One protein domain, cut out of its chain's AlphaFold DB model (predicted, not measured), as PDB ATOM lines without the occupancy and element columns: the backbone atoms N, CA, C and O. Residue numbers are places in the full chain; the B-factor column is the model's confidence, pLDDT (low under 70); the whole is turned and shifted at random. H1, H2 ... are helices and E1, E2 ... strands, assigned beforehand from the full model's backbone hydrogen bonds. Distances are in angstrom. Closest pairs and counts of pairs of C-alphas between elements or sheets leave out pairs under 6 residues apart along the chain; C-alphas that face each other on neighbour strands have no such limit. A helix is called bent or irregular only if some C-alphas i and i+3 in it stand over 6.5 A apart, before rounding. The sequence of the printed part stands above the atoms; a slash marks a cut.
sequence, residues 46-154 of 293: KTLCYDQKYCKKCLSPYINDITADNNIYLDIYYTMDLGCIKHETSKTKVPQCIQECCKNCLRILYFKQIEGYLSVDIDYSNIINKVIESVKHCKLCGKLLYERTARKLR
ATOM      1  N   LYS A  46      -0.642  41.415 -44.839       90.94
ATOM      2  CA  LYS A  46       0.767  41.040 -44.942       90.94
ATOM      3  C   LYS A  46       1.668  42.158 -44.414       90.94
ATOM      4  O   LYS A  46       1.352  43.347 -44.492       90.94
ATOM      5  N   THR A  47       2.788  41.750 -43.847       89.62
ATOM      6  CA  THR A  47       3.956  42.595 -43.590       89.62
ATOM      7  C   THR A  47       4.597  43.035 -44.909       89.62
ATOM      8  O   THR A  47       4.321  42.460 -45.960       89.62
ATOM      9  N   LEU A  48       5.425  44.085 -44.874       85.75
ATOM     10  CA  LEU A  48       6.102  44.577 -46.083       85.75
ATOM     11  C   LEU A  48       7.188  43.617 -46.588       85.75
ATOM     12  O   LEU A  48       7.604  43.719 -47.738       85.75
ATOM     13  N   CYS A  49       7.692  42.733 -45.729       84.31
ATOM     14  CA  CYS A  49       8.724  41.759 -46.049       84.31
ATOM     15  C   CYS A  49       8.375  40.406 -45.430       84.31
ATOM     16  O   CYS A  49       7.793  40.337 -44.354       84.31
ATOM     17  N   TYR A  50       8.810  39.326 -46.074       85.44
ATOM     18  CA  TYR A  50       8.633  37.946 -45.608       85.44
ATOM     19  C   TYR A  50       7.196  37.394 -45.632       85.44
ATOM     20  O   TYR A  50       6.967  36.296 -45.129       85.44
ATOM     21  N   ASP A  51       6.236  38.123 -46.214       87.25
ATOM     22  CA  ASP A  51       4.843  37.687 -46.409       87.25
ATOM     23  C   ASP A  51       4.108  37.243 -45.128       87.25
ATOM     24  O   ASP A  51       3.070  36.579 -45.169       87.25
ATOM     25  N   GLN A  52       4.602  37.668 -43.966       91.81
ATOM     26  CA  GLN A  52       4.026  37.300 -42.678       91.81
ATOM     27  C   GLN A  52       2.685  38.000 -42.493       91.81
ATOM     28  O   GLN A  52       2.566  39.204 -42.734       91.81
ATOM     29  N   LYS A  53       1.688  37.264 -42.015       92.88
ATOM     30  CA  LYS A  53       0.342  37.782 -41.782       92.88
ATOM     31  C   LYS A  53       0.152  38.255 -40.346       92.88
ATOM     32  O   LYS A  53       0.542  37.572 -39.400       92.88
ATOM     33  N   TYR A  54      -0.502  39.403 -40.182       94.56
ATOM     34  CA  TYR A  54      -0.899  39.920 -38.876       94.56
ATOM     35  C   TYR A  54      -2.205  40.718 -38.936       94.56
ATOM     36  O   TYR A  54      -2.592  41.279 -39.962       94.56
ATOM     37  N   CYS A  55      -2.949  40.729 -37.832       95.50
ATOM     38  CA  CYS A  55      -4.230  41.409 -37.732       95.50
ATOM     39  C   CYS A  55      -4.019  42.824 -37.194       95.50
ATOM     40  O   CYS A  55      -3.790  43.022 -35.999       95.50
ATOM     41  N   LYS A  56      -4.164  43.833 -38.058       91.62
ATOM     42  CA  LYS A  56      -4.012  45.245 -37.667       91.62
ATOM     43  C   LYS A  56      -4.978  45.663 -36.549       91.62
ATOM     44  O   LYS A  56      -4.594  46.430 -35.667       91.62
ATOM     45  N   LYS A  57      -6.211  45.137 -36.567       92.06
ATOM     46  CA  LYS A  57      -7.240  45.426 -35.554       92.06
ATOM     47  C   LYS A  57      -6.863  44.895 -34.171       92.06
ATOM     48  O   LYS A  57      -7.131  45.585 -33.200       92.06
ATOM     49  N   CYS A  58      -6.218  43.731 -34.092       94.75
ATOM     50  CA  CYS A  58      -5.750  43.153 -32.827       94.75
ATOM     51  C   CYS A  58      -4.383  43.710 -32.390       94.75
ATOM     52  O   CYS A  58      -4.105  43.775 -31.197       94.75
ATOM     53  N   LEU A  59      -3.532  44.139 -33.330       92.25
ATOM     54  CA  LEU A  59      -2.221  44.722 -33.019       92.25
ATOM     55  C   LEU A  59      -2.349  46.090 -32.331       92.25
ATOM     56  O   LEU A  59      -1.628  46.373 -31.382       92.25
ATOM     57  N   SER A  60      -3.263  46.940 -32.805       87.06
ATOM     58  CA  SER A  60      -3.454  48.293 -32.266       87.06
ATOM     59  C   SER A  60      -3.765  48.338 -30.759       87.06
ATOM     60  O   SER A  60      -3.069  49.074 -30.057       87.06
ATOM     61  N   PRO A  61      -4.763  47.599 -30.225       88.19
ATOM     62  CA  PRO A  61      -5.009  47.554 -28.785       88.19
ATOM     63  C   PRO A  61      -3.832  46.921 -28.041       88.19
ATOM     64  O   PRO A  61      -3.358  47.518 -27.085       88.19
ATOM     65  N   TYR A  62      -3.254  45.827 -28.557       90.75
ATOM     66  CA  TYR A  62      -2.088  45.190 -27.939       90.75
ATOM     67  C   TYR A  62      -0.931  46.173 -27.698       90.75
ATOM     68  O   TYR A  62      -0.364  46.190 -26.613       90.75
ATOM     69  N   ILE A  63      -0.596  47.020 -28.681       86.31
ATOM     70  CA  ILE A  63       0.466  48.035 -28.544       86.31
ATOM     71  C   ILE A  63       0.143  49.065 -27.448       86.31
ATOM     72  O   ILE A  63       1.069  49.553 -26.804       86.31
ATOM     73  N   ASN A  64      -1.134  49.406 -27.253       83.44
ATOM     74  CA  ASN A  64      -1.557  50.395 -26.253       83.44
ATOM     75  C   ASN A  64      -1.573  49.822 -24.839       83.44
ATOM     76  O   ASN A  64      -1.318  50.552 -23.888       83.44
ATOM     77  N   ASP A  65      -1.909  48.541 -24.720       85.06
ATOM     78  CA  ASP A  65      -2.138  47.896 -23.431       85.06
ATOM     79  C   ASP A  65      -0.827  47.457 -22.766       85.06
ATOM     80  O   ASP A  65      -0.755  47.329 -21.543       85.06
ATOM     81  N   ILE A  66       0.237  47.242 -23.546       83.38
ATOM     82  CA  ILE A  66       1.558  46.965 -22.982       83.38
ATOM     83  C   ILE A  66       2.209  48.262 -22.490       83.38
ATOM     84  O   ILE A  66       2.337  49.230 -23.220       83.38
ATOM     85  N   THR A  67       2.624  48.302 -21.225       65.44
ATOM     86  CA  THR A  67       3.126  49.518 -20.553       65.44
ATOM     87  C   THR A  67       4.632  49.750 -20.708       65.44
ATOM     88  O   THR A  67       5.158  50.739 -20.207       65.44
ATOM     89  N   ALA A  68       5.335  48.830 -21.368       61.28
ATOM     90  CA  ALA A  68       6.783  48.842 -21.541       61.28
ATOM     91  C   ALA A  68       7.145  48.815 -23.029       61.28
ATOM     92  O   ALA A  68       6.347  48.338 -23.836       61.28
ATOM     93  N   ASP A  69       8.365  49.251 -23.366       62.31
ATOM     94  CA  ASP A  69       8.895  49.211 -24.730       62.31
ATOM     95  C   ASP A  69       8.614  47.862 -25.402       62.31
ATOM     96  O   ASP A  69       9.085  46.813 -24.960       62.31
ATOM     97  N   ASN A  70       7.876  47.879 -26.513       59.97
ATOM     98  CA  ASN A  70       7.431  46.665 -27.211       59.97
ATOM     99  C   ASN A  70       8.590  45.753 -27.643       59.97
ATOM    100  O   ASN A  70       8.397  44.549 -27.814       59.97
ATOM    101  N   ASN A  71       9.795  46.321 -27.755       68.25
ATOM    102  CA  ASN A  71      11.045  45.612 -28.025       68.25
ATOM    103  C   ASN A  71      11.418  44.588 -26.933       68.25
ATOM    104  O   ASN A  71      12.275  43.744 -27.169       68.25
ATOM    105  N   ILE A  72      10.787  44.642 -25.754       83.62
ATOM    106  CA  ILE A  72      11.017  43.708 -24.640       83.62
ATOM    107  C   ILE A  72      10.274  42.379 -24.850       83.62
ATOM    108  O   ILE A  72      10.730  41.342 -24.370       83.62
ATOM    109  N   TYR A  73       9.136  42.399 -25.550       89.50
ATOM    110  CA  TYR A  73       8.276  41.220 -25.738       89.50
ATOM    111  C   TYR A  73       8.339  40.662 -27.158       89.50
ATOM    112  O   TYR A  73       8.121  39.468 -27.362       89.50
ATOM    113  N   LEU A  74       8.591  41.535 -28.138       90.06
ATOM    114  CA  LEU A  74       8.511  41.210 -29.552       90.06
ATOM    115  C   LEU A  74       9.701  41.771 -30.327       90.06
ATOM    116  O   LEU A  74      10.039  42.951 -30.211       90.06
ATOM    117  N   ASP A  75      10.269  40.955 -31.209       91.12
ATOM    118  CA  ASP A  75      11.270  41.413 -32.167       91.12
ATOM    119  C   ASP A  75      10.612  41.906 -33.460       91.12
ATOM    120  O   ASP A  75      10.477  41.178 -34.450       91.12
ATOM    121  N   ILE A  76      10.133  43.148 -33.419       88.56
ATOM    122  CA  ILE A  76       9.449  43.797 -34.542       88.56
ATOM    123  C   ILE A  76      10.405  44.751 -35.251       88.56
ATOM    124  O   ILE A  76      11.058  45.590 -34.617       88.56
ATOM    125  N   TYR A  77      10.394  44.679 -36.578       86.38
ATOM    126  CA  TYR A  77      10.962  45.681 -37.469       86.38
ATOM    127  C   TYR A  77       9.812  46.415 -38.150       86.38
ATOM    128  O   TYR A  77       8.872  45.801 -38.660       86.38
ATOM    129  N   TYR A  78       9.858  47.742 -38.148       84.06
ATOM    130  CA  TYR A  78       8.799  48.583 -38.695       84.06
ATOM    131  C   TYR A  78       9.382  49.835 -39.350       84.06
ATOM    132  O   TYR A  78      10.525  50.215 -39.116       84.06
ATOM    133  N   THR A  79       8.575  50.472 -40.190       80.31
ATOM    134  CA  THR A  79       8.849  51.779 -40.788       80.31
ATOM    135  C   THR A  79       7.614  52.660 -40.638       80.31
ATOM    136  O   THR A  79       6.506  52.166 -40.411       80.31
ATOM    137  N   MET A  80       7.793  53.969 -40.785       76.19
ATOM    138  CA  MET A  80       6.674  54.897 -40.899       76.19
ATOM    139  C   MET A  80       6.388  55.241 -42.355       76.19
ATOM    140  O   MET A  80       7.294  55.262 -43.191       76.19
ATOM    141  N   ASP A  81       5.114  55.492 -42.641       68.88
ATOM    142  CA  ASP A  81       4.667  56.059 -43.905       68.88
ATOM    143  C   ASP A  81       5.166  57.507 -44.039       68.88
ATOM    144  O   ASP A  81       4.977  58.324 -43.134       68.88
ATOM    145  N   LEU A  82       5.810  57.822 -45.164       57.97
ATOM    146  CA  LEU A  82       6.427  59.129 -45.415       57.97
ATOM    147  C   LEU A  82       5.379  60.242 -45.599       57.97
ATOM    148  O   LEU A  82       5.689  61.404 -45.358       57.97
ATOM    149  N   GLY A  83       4.141  59.896 -45.980       52.34
ATOM    150  CA  GLY A  83       3.035  60.843 -46.200       52.34
ATOM    151  C   GLY A  83       2.293  61.294 -44.933       52.34
ATOM    152  O   GLY A  83       1.242  61.928 -45.019       52.34
ATOM    153  N   CYS A  84       2.783  60.944 -43.743       53.56
ATOM    154  CA  CYS A  84       2.132  61.279 -42.479       53.56
ATOM    155  C   CYS A  84       2.349  62.765 -42.118       53.56
ATOM    156  O   CYS A  84       3.339  63.119 -41.481       53.56
ATOM    157  N   ILE A  85       1.393  63.633 -42.475       51.31
ATOM    158  CA  ILE A  85       1.441  65.102 -42.268       51.31
ATOM    159  C   ILE A  85       1.732  65.489 -40.802       51.31
ATOM    160  O   ILE A  85       2.425  66.465 -40.531       51.31
ATOM    161  N   LYS A  86       1.294  64.680 -39.823       52.41
ATOM    162  CA  LYS A  86       1.565  64.922 -38.391       52.41
ATOM    163  C   LYS A  86       3.053  64.871 -38.005       52.41
ATOM    164  O   LYS A  86       3.359  65.170 -36.857       52.41
ATOM    165  N   HIS A  87       3.953  64.412 -38.875       51.25
ATOM    166  CA  HIS A  87       5.385  64.247 -38.581       51.25
ATOM    167  C   HIS A  87       6.287  65.103 -39.486       51.25
ATOM    168  O   HIS A  87       7.512  64.988 -39.411       51.25
ATOM    169  N   GLU A  88       5.729  66.010 -40.300       44.88
ATOM    170  CA  GLU A  88       6.547  66.971 -41.057       44.88
ATOM    171  C   GLU A  88       7.434  67.841 -40.150       44.88
ATOM    172  O   GLU A  88       8.504  68.272 -40.575       44.88
ATOM    173  N   THR A  89       7.057  68.010 -38.880       46.34
ATOM    174  CA  THR A  89       7.808  68.746 -37.855       46.34
ATOM    175  C   THR A  89       8.886  67.931 -37.124       46.34
ATOM    176  O   THR A  89       9.694  68.534 -36.421       46.34
ATOM    177  N   SER A  90       8.964  66.598 -37.276       48.44
ATOM    178  CA  SER A  90       9.873  65.731 -36.491       48.44
ATOM    179  C   SER A  90      10.847  64.881 -37.318       48.44
ATOM    180  O   SER A  90      11.383  63.893 -36.812       48.44
ATOM    181  N   LYS A  91      11.141  65.276 -38.568       47.34
ATOM    182  CA  LYS A  91      12.036  64.565 -39.515       47.34
ATOM    183  C   LYS A  91      13.442  64.202 -38.985       47.34
ATOM    184  O   LYS A  91      14.182  63.517 -39.681       47.34
ATOM    185  N   THR A  92      13.827  64.629 -37.784       46.41
ATOM    186  CA  THR A  92      15.152  64.415 -37.186       46.41
ATOM    187  C   THR A  92      15.235  63.303 -36.133       46.41
ATOM    188  O   THR A  92      16.351  62.955 -35.754       46.41
ATOM    189  N   LYS A  93      14.126  62.703 -35.666       49.19
ATOM    190  CA  LYS A  93      14.178  61.588 -34.692       49.19
ATOM    191  C   LYS A  93      13.379  60.375 -35.168       49.19
ATOM    192  O   LYS A  93      12.159  60.428 -35.279       49.19
ATOM    193  N   VAL A  94      14.082  59.271 -35.430       53.84
ATOM    194  CA  VAL A  94      13.464  57.948 -35.613       53.84
ATOM    195  C   VAL A  94      12.859  57.533 -34.263       53.84
ATOM    196  O   VAL A  94      13.601  57.553 -33.278       53.84
ATOM    197  N   PRO A  95      11.555  57.198 -34.183       56.22
ATOM    198  CA  PRO A  95      10.934  56.742 -32.939       56.22
ATOM    199  C   PRO A  95      11.692  55.550 -32.354       56.22
ATOM    200  O   PRO A  95      12.071  54.635 -33.091       56.22
ATOM    201  N   GLN A  96      11.928  55.565 -31.043       55.75
ATOM    202  CA  GLN A  96      12.659  54.483 -30.370       55.75
ATOM    203  C   GLN A  96      11.734  53.292 -30.087       55.75
ATOM    204  O   GLN A  96      12.175  52.136 -30.082       55.75
ATOM    205  N   CYS A  97      10.430  53.557 -29.959       62.66
ATOM    206  CA  CYS A  97       9.406  52.550 -29.729       62.66
ATOM    207  C   CYS A  97       8.165  52.757 -30.607       62.66
ATOM    208  O   CYS A  97       7.860  53.840 -31.099       62.66
ATOM    209  N   ILE A  98       7.421  51.673 -30.814       66.88
ATOM    210  CA  ILE A  98       6.266  51.653 -31.720       66.88
ATOM    211  C   ILE A  98       5.054  52.425 -31.160       66.88
ATOM    212  O   ILE A  98       4.140  52.756 -31.913       66.88
ATOM    213  N   GLN A  99       5.054  52.713 -29.854       63.22
ATOM    214  CA  GLN A  99       4.021  53.479 -29.147       63.22
ATOM    215  C   GLN A  99       4.113  54.982 -29.437       63.22
ATOM    216  O   GLN A  99       3.093  55.668 -29.441       63.22
ATOM    217  N   GLU A 100       5.315  55.479 -29.737       62.97
ATOM    218  CA  GLU A 100       5.569  56.869 -30.140       62.97
ATOM    219  C   GLU A 100       5.118  57.161 -31.583       62.97
ATOM    220  O   GLU A 100       4.984  58.320 -31.980       62.97
ATOM    221  N   CYS A 101       4.858  56.124 -32.385       62.59
ATOM    222  CA  CYS A 101       4.458  56.262 -33.781       62.59
ATOM    223  C   CYS A 101       2.976  56.640 -33.925       62.59
ATOM    224  O   CYS A 101       2.093  56.112 -33.243       62.59
ATOM    225  N   CYS A 102       2.653  57.463 -34.929       67.31
ATOM    226  CA  CYS A 102       1.265  57.608 -35.365       67.31
ATOM    227  C   CYS A 102       0.712  56.238 -35.811       67.31
ATOM    228  O   CYS A 102       1.165  55.677 -36.810       67.31
ATOM    229  N   LYS A 103      -0.297  55.712 -35.100       66.06
ATOM    230  CA  LYS A 103      -0.873  54.361 -35.305       66.06
ATOM    231  C   LYS A 103      -1.274  54.063 -36.754       66.06
ATOM    232  O   LYS A 103      -1.158  52.931 -37.213       66.06
ATOM    233  N   ASN A 104      -1.733  55.082 -37.481       66.62
ATOM    234  CA  ASN A 104      -2.141  54.937 -38.880       66.62
ATOM    235  C   ASN A 104      -0.958  54.923 -39.855       66.62
ATOM    236  O   ASN A 104      -1.105  54.412 -40.961       66.62
ATOM    237  N   CYS A 105       0.196  55.441 -39.435       74.50
ATOM    238  CA  CYS A 105       1.405  55.575 -40.242       74.50
ATOM    239  C   CYS A 105       2.410  54.441 -39.984       74.50
ATOM    240  O   CYS A 105       3.391  54.315 -40.710       74.50
ATOM    241  N   LEU A 106       2.160  53.595 -38.983       79.44
ATOM    242  CA  LEU A 106       2.964  52.416 -38.696       79.44
ATOM    243  C   LEU A 106       2.779  51.342 -39.778       79.44
ATOM    244  O   LEU A 106       1.672  50.837 -39.988       79.44
ATOM    245  N   ARG A 107       3.884  50.941 -40.412       83.38
ATOM    246  CA  ARG A 107       3.943  49.792 -41.319       83.38
ATOM    247  C   ARG A 107       4.939  48.767 -40.783       83.38
ATOM    248  O   ARG A 107       6.120  49.068 -40.622       83.38
ATOM    249  N   ILE A 108       4.468  47.552 -40.513       88.06
ATOM    250  CA  ILE A 108       5.335  46.464 -40.053       88.06
ATOM    251  C   ILE A 108       6.154  45.937 -41.232       88.06
ATOM    252  O   ILE A 108       5.588  45.525 -42.247       88.06
ATOM    253  N   LEU A 109       7.480  45.959 -41.086       87.00
ATOM    254  CA  LEU A 109       8.398  45.359 -42.047       87.00
ATOM    255  C   LEU A 109       8.349  43.848 -41.919       87.00
ATOM    256  O   LEU A 109       8.067  43.190 -42.907       87.00
ATOM    257  N   TYR A 110       8.599  43.330 -40.714       89.19
ATOM    258  CA  TYR A 110       8.508  41.912 -40.376       89.19
ATOM    259  C   TYR A 110       8.638  41.691 -38.860       89.19
ATOM    260  O   TYR A 110       9.056  42.575 -38.107       89.19
ATOM    261  N   PHE A 111       8.307  40.482 -38.428       92.00
ATOM    262  CA  PHE A 111       8.503  39.935 -37.095       92.00
ATOM    263  C   PHE A 111       9.628  38.900 -37.148       92.00
ATOM    264  O   PHE A 111       9.560  37.952 -37.929       92.00
ATOM    265  N   LYS A 112      10.661  39.036 -36.316       91.19
ATOM    266  CA  LYS A 112      11.767  38.065 -36.296       91.19
ATOM    267  C   LYS A 112      11.348  36.711 -35.715       91.19
ATOM    268  O   LYS A 112      11.889  35.687 -36.092       91.19
ATOM    269  N   GLN A 113      10.374  36.698 -34.808       92.94
ATOM    270  CA  GLN A 113       9.881  35.480 -34.152       92.94
ATOM    271  C   GLN A 113       8.924  34.649 -35.020       92.94
ATOM    272  O   GLN A 113       8.358  33.693 -34.512       92.94
ATOM    273  N   ILE A 114       8.688  35.011 -36.282       93.00
ATOM    274  CA  ILE A 114       7.762  34.294 -37.168       93.00
ATOM    275  C   ILE A 114       8.525  33.893 -38.426       93.00
ATOM    276  O   ILE A 114       9.316  34.674 -38.957       93.00
ATOM    277  N   GLU A 115       8.276  32.690 -38.923       89.12
ATOM    278  CA  GLU A 115       8.797  32.265 -40.220       89.12
ATOM    279  C   GLU A 115       8.179  33.081 -41.358       89.12
ATOM    280  O   GLU A 115       7.080  33.631 -41.259       89.12
ATOM    281  N   GLY A 116       8.916  33.190 -42.455       85.06
ATOM    282  CA  GLY A 116       8.444  33.877 -43.640       85.06
ATOM    283  C   GLY A 116       9.481  33.863 -44.749       85.06
ATOM    284  O   GLY A 116      10.676  33.654 -44.520       85.06
ATOM    285  N   TYR A 117       9.011  34.109 -45.964       75.00
ATOM    286  CA  TYR A 117       9.823  34.079 -47.174       75.00
ATOM    287  C   TYR A 117       9.751  35.431 -47.840       75.00
ATOM    288  O   TYR A 117       8.661  35.966 -48.041       75.00
ATOM    289  N   LEU A 118      10.908  36.007 -48.164       73.75
ATOM    290  CA  LEU A 118      10.936  37.283 -48.859       73.75
ATOM    291  C   LEU A 118      10.300  37.107 -50.245       73.75
ATOM    292  O   LEU A 118      10.935  36.552 -51.142       73.75
ATOM    293  N   SER A 119       9.066  37.581 -50.416       64.06
ATOM    294  CA  SER A 119       8.464  37.759 -51.731       64.06
ATOM    295  C   SER A 119       9.201  38.912 -52.413       64.06
ATOM    296  O   SER A 119       9.249  40.038 -51.918       64.06
ATOM    297  N   VAL A 120       9.890  38.611 -53.514       56.78
ATOM    298  CA  VAL A 120      10.593  39.623 -54.313       56.78
ATOM    299  C   VAL A 120       9.683  40.023 -55.468       56.78
ATOM    300  O   VAL A 120      10.051  39.883 -56.628       56.78
ATOM    301  N   ASP A 121       8.485  40.507 -55.147       54.56
ATOM    302  CA  ASP A 121       7.634  41.162 -56.136       54.56
ATOM    303  C   ASP A 121       7.898  42.675 -56.083       54.56
ATOM    304  O   ASP A 121       7.485  43.388 -55.173       54.56
ATOM    305  N   ILE A 122       8.750  43.073 -57.033       50.78
ATOM    306  CA  ILE A 122       8.994  44.360 -57.707       50.78
ATOM    307  C   ILE A 122       8.508  45.655 -56.999       50.78
ATOM    308  O   ILE A 122       7.328  45.852 -56.743       50.78
ATOM    309  N   ASP A 123       9.466  46.588 -56.852       52.56
ATOM    310  CA  ASP A 123       9.356  48.025 -56.498       52.56
ATOM    311  C   ASP A 123       9.594  48.465 -55.034       52.56
ATOM    312  O   ASP A 123       9.054  49.453 -54.542       52.56
ATOM    313  N   TYR A 124      10.489  47.766 -54.322       60.78
ATOM    314  CA  TYR A 124      10.889  48.121 -52.950       60.78
ATOM    315  C   TYR A 124      12.407  48.109 -52.699       60.78
ATOM    316  O   TYR A 124      12.851  47.808 -51.592       60.78
ATOM    317  N   SER A 125      13.233  48.479 -53.685       65.81
ATOM    318  CA  SER A 125      14.707  48.510 -53.543       65.81
ATOM    319  C   SER A 125      15.176  49.265 -52.286       65.81
ATOM    320  O   SER A 125      16.017  48.776 -51.532       65.81
ATOM    321  N   ASN A 126      14.545  50.403 -51.982       69.81
ATOM    322  CA  ASN A 126      14.842  51.200 -50.789       69.81
ATOM    323  C   ASN A 126      14.445  50.511 -49.472       69.81
ATOM    324  O   ASN A 126      15.142  50.664 -48.471       69.81
ATOM    325  N   ILE A 127      13.344  49.752 -49.444       71.56
ATOM    326  CA  ILE A 127      12.936  49.002 -48.243       71.56
ATOM    327  C   ILE A 127      13.822  47.772 -48.062       71.56
ATOM    328  O   ILE A 127      14.251  47.501 -46.945       71.56
ATOM    329  N   ILE A 128      14.166  47.080 -49.147       71.31
ATOM    330  CA  ILE A 128      15.089  45.942 -49.117       71.31
ATOM    331  C   ILE A 128      16.451  46.380 -48.575       71.31
ATOM    332  O   ILE A 128      16.981  45.712 -47.693       71.31
ATOM    333  N   ASN A 129      16.984  47.527 -49.009       73.19
ATOM    334  CA  ASN A 129      18.233  48.065 -48.462       73.19
ATOM    335  C   ASN A 129      18.127  48.357 -46.959       73.19
ATOM    336  O   ASN A 129      19.003  47.943 -46.203       73.19
ATOM    337  N   LYS A 130      17.024  48.968 -46.501       72.56
ATOM    338  CA  LYS A 130      16.767  49.162 -45.063       72.56
ATOM    339  C   LYS A 130      16.709  47.837 -44.304       72.56
ATOM    340  O   LYS A 130      17.252  47.742 -43.207       72.56
ATOM    341  N   VAL A 131      16.072  46.810 -44.870       74.44
ATOM    342  CA  VAL A 131      16.030  45.472 -44.267       74.44
ATOM    343  C   VAL A 131      17.434  44.885 -44.198       74.44
ATOM    344  O   VAL A 131      17.836  44.478 -43.113       74.44
ATOM    345  N   ILE A 132      18.194  44.906 -45.297       73.81
ATOM    346  CA  ILE A 132      19.580  44.423 -45.368       73.81
ATOM    347  C   ILE A 132      20.444  45.105 -44.304       73.81
ATOM    348  O   ILE A 132      21.139  44.423 -43.557       73.81
ATOM    349  N   GLU A 133      20.374  46.430 -44.186       73.75
ATOM    350  CA  GLU A 133      21.092  47.175 -43.150       73.75
ATOM    351  C   GLU A 133      20.640  46.782 -41.743       73.75
ATOM    352  O   GLU A 133      21.483  46.536 -40.879       73.75
ATOM    353  N   SER A 134      19.329  46.645 -41.527       71.50
ATOM    354  CA  SER A 134      18.773  46.257 -40.227       71.50
ATOM    355  C   SER A 134      19.155  44.837 -39.797       71.50
ATOM    356  O   SER A 134      19.210  44.572 -38.601       71.50
ATOM    357  N   VAL A 135      19.447  43.929 -40.742       74.50
ATOM    358  CA  VAL A 135      19.853  42.543 -40.443       74.50
ATOM    359  C   VAL A 135      21.368  42.355 -40.353       74.50
ATOM    360  O   VAL A 135      21.796  41.254 -40.013       74.50
ATOM    361  N   LYS A 136      22.187  43.391 -40.608       79.06
ATOM    362  CA  LYS A 136      23.657  43.302 -40.467       79.06
ATOM    363  C   LYS A 136      24.080  42.939 -39.048       79.06
ATOM    364  O   LYS A 136      25.076  42.249 -38.869       79.06
ATOM    365  N   HIS A 137      23.325  43.388 -38.050       84.19
ATOM    366  CA  HIS A 137      23.589  43.093 -36.648       84.19
ATOM    367  C   HIS A 137      22.337  42.527 -35.989       84.19
ATOM    368  O   HIS A 137      21.215  42.903 -36.318       84.19
ATOM    369  N   CYS A 138      22.516  41.632 -35.022       87.25
ATOM    370  CA  CYS A 138      21.411  41.213 -34.175       87.25
ATOM    371  C   CYS A 138      20.978  42.390 -33.289       87.25
ATOM    372  O   CYS A 138      21.760  42.852 -32.463       87.25
ATOM    373  N   LYS A 139      19.719  42.828 -33.400       86.62
ATOM    374  CA  LYS A 139      19.137  43.895 -32.562       86.62
ATOM    375  C   LYS A 139      19.237  43.623 -31.052       86.62
ATOM    376  O   LYS A 139      19.255  44.564 -30.270       86.62
ATOM    377  N   LEU A 140      19.315  42.354 -30.647       89.19
ATOM    378  CA  LEU A 140      19.264  41.935 -29.241       89.19
ATOM    379  C   LEU A 140      20.637  41.856 -28.567       89.19
ATOM    380  O   LEU A 140      20.745  42.123 -27.374       89.19
ATOM    381  N   CYS A 141      21.681  41.458 -29.301       90.75
ATOM    382  CA  CYS A 141      23.026  41.263 -28.741       90.75
ATOM    383  C   CYS A 141      24.137  42.017 -29.485       90.75
ATOM    384  O   CYS A 141      25.294  41.937 -29.083       90.75
ATOM    385  N   GLY A 142      23.821  42.709 -30.581       88.25
ATOM    386  CA  GLY A 142      24.774  43.483 -31.379       88.25
ATOM    387  C   GLY A 142      25.744  42.657 -32.229       88.25
ATOM    388  O   GLY A 142      26.537  43.239 -32.965       88.25
ATOM    389  N   LYS A 143      25.702  41.316 -32.172       88.31
ATOM    390  CA  LYS A 143      26.598  40.465 -32.971       88.31
ATOM    391  C   LYS A 143      26.374  40.678 -34.470       88.31
ATOM    392  O   LYS A 143      25.240  40.880 -34.907       88.31
ATOM    393  N   LEU A 144      27.467  40.634 -35.233       84.44
ATOM    394  CA  LEU A 144      27.474  40.786 -36.687       84.44
ATOM    395  C   LEU A 144      26.977  39.506 -37.371       84.44
ATOM    396  O   LEU A 144      27.471  38.412 -37.091       84.44
ATOM    397  N   LEU A 145      26.060  39.671 -38.317       73.06
ATOM    398  CA  LEU A 145      25.528  38.623 -39.178       73.06
ATOM    399  C   LEU A 145      26.399  38.543 -40.440       73.06
ATOM    400  O   LEU A 145      26.472  39.504 -41.203       73.06
ATOM    401  N   TYR A 146      27.100  37.423 -40.648       61.66
ATOM    402  CA  TYR A 146      27.962  37.271 -41.824       61.66
ATOM    403  C   TYR A 146      27.128  37.164 -43.110       61.66
ATOM    404  O   TYR A 146      26.093  36.494 -43.165       61.66
ATOM    405  N   GLU A 147      27.615  37.860 -44.131       59.59
ATOM    406  CA  GLU A 147      26.965  38.217 -45.385       59.59
ATOM    407  C   GLU A 147      26.493  36.986 -46.182       59.59
ATOM    408  O   GLU A 147      27.271  36.312 -46.851       59.59
ATOM    409  N   ARG A 148      25.190  36.676 -46.121       54.34
ATOM    410  CA  ARG A 148      24.487  35.851 -47.118       54.34
ATOM    411  C   ARG A 148      23.029  36.304 -47.231       54.34
ATOM    412  O   ARG A 148      22.371  36.558 -46.228       54.34
ATOM    413  N   THR A 149      22.588  36.432 -48.481       56.16
ATOM    414  CA  THR A 149      21.266  36.829 -49.001       56.16
ATOM    415  C   THR A 149      20.120  36.956 -47.983       56.16
ATOM    416  O   THR A 149      19.640  35.969 -47.433       56.16
ATOM    417  N   ALA A 150      19.562  38.170 -47.867       63.50
ATOM    418  CA  ALA A 150      18.405  38.535 -47.030       63.50
ATOM    419  C   ALA A 150      17.071  37.829 -47.381       63.50
ATOM    420  O   ALA A 150      16.017  38.199 -46.867       63.50
ATOM    421  N   ARG A 151      17.097  36.817 -48.257       68.75
ATOM    422  CA  ARG A 151      15.907  36.113 -48.757       68.75
ATOM    423  C   ARG A 151      15.200  35.288 -47.682       68.75
ATOM    424  O   ARG A 151      13.984  35.135 -47.749       68.75
ATOM    425  N   LYS A 152      15.950  34.772 -46.706       75.56
ATOM    426  CA  LYS A 152      15.419  33.972 -45.600       75.56
ATOM    427  C   LYS A 152      15.735  34.620 -44.259       75.56
ATOM    428  O   LYS A 152      16.811  35.194 -44.073       75.56
ATOM    429  N   LEU A 153      14.798  34.515 -43.325       82.81
ATOM    430  CA  LEU A 153      14.950  35.067 -41.989       82.81
ATOM    431  C   LEU A 153      15.888  34.181 -41.153       82.81
ATOM    432  O   LEU A 153      15.658  32.988 -41.006       82.81
ATOM    433  N   ARG A 154      16.960  34.766 -40.614       87.06
ATOM    434  CA  ARG A 154      17.927  34.069 -39.749       87.06
ATOM    435  C   ARG A 154      17.838  34.535 -38.306       87.06
ATOM    436  O   ARG A 154      17.754  35.743 -38.072       87.06
TER     437      ARG A 154
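Overview. This is residues 46 to 154 of the 293 residues of an uncharacterized protein of Rhizophagus irregularis (UniProt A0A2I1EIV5). What appears first? There is little regular structure: a two-stranded hairpin, E1 and E2, sits between helices H1 and H2, amid long loops. What builds it? The 109 printed residues hold H1, E1, E2, H2 in that order, class mixed, with only 32 residues in named elements; the sheet E1 - E2 is antiparallel. It is compact, radius of gyration of the C-alphas 14.3 A, spanning 37 by 29 by 27 A.

Along the chain. What comes first? H1, residues 56 to 65, 14.6 A long, begins at C-alpha 56 (-4.012, 45.245, -37.667). What follows? E1, residues 76 to 80, measures 13.1 A, and E2, residues 106 to 111, 13.7 A. H2, residues 125 to 135, 15.3 A, ends at C-alpha 135 (19.853, 42.543, -40.443).

Arrangement. How do the strands pair? The hairpin E1 and E2 is antiparallel at 154 degrees; N 79 and O 107, 2.9 A apart, are within hydrogen-bond range. And the helices? E1 and H2 are near each other, with 6 pairs of C-alphas within 10 A; the closest C-alphas of E2 and H2, Leu 109 and Val 131, are 7.9 A apart. H1 is apart from E2 and H2. Every O i to N i+4 pair is within hydrogen-bond range in H2, 5 of 6 in H1.

Size, cuts and confidence. Is it continuous? The printed part has no cut; links E1 to E2 and E2 to H2 are long. How large and sure? The farthest C-alphas, Ile 85 and Tyr 146, are 38.4 A apart; 43 residues, among them 81 to 104, have pLDDT under 70.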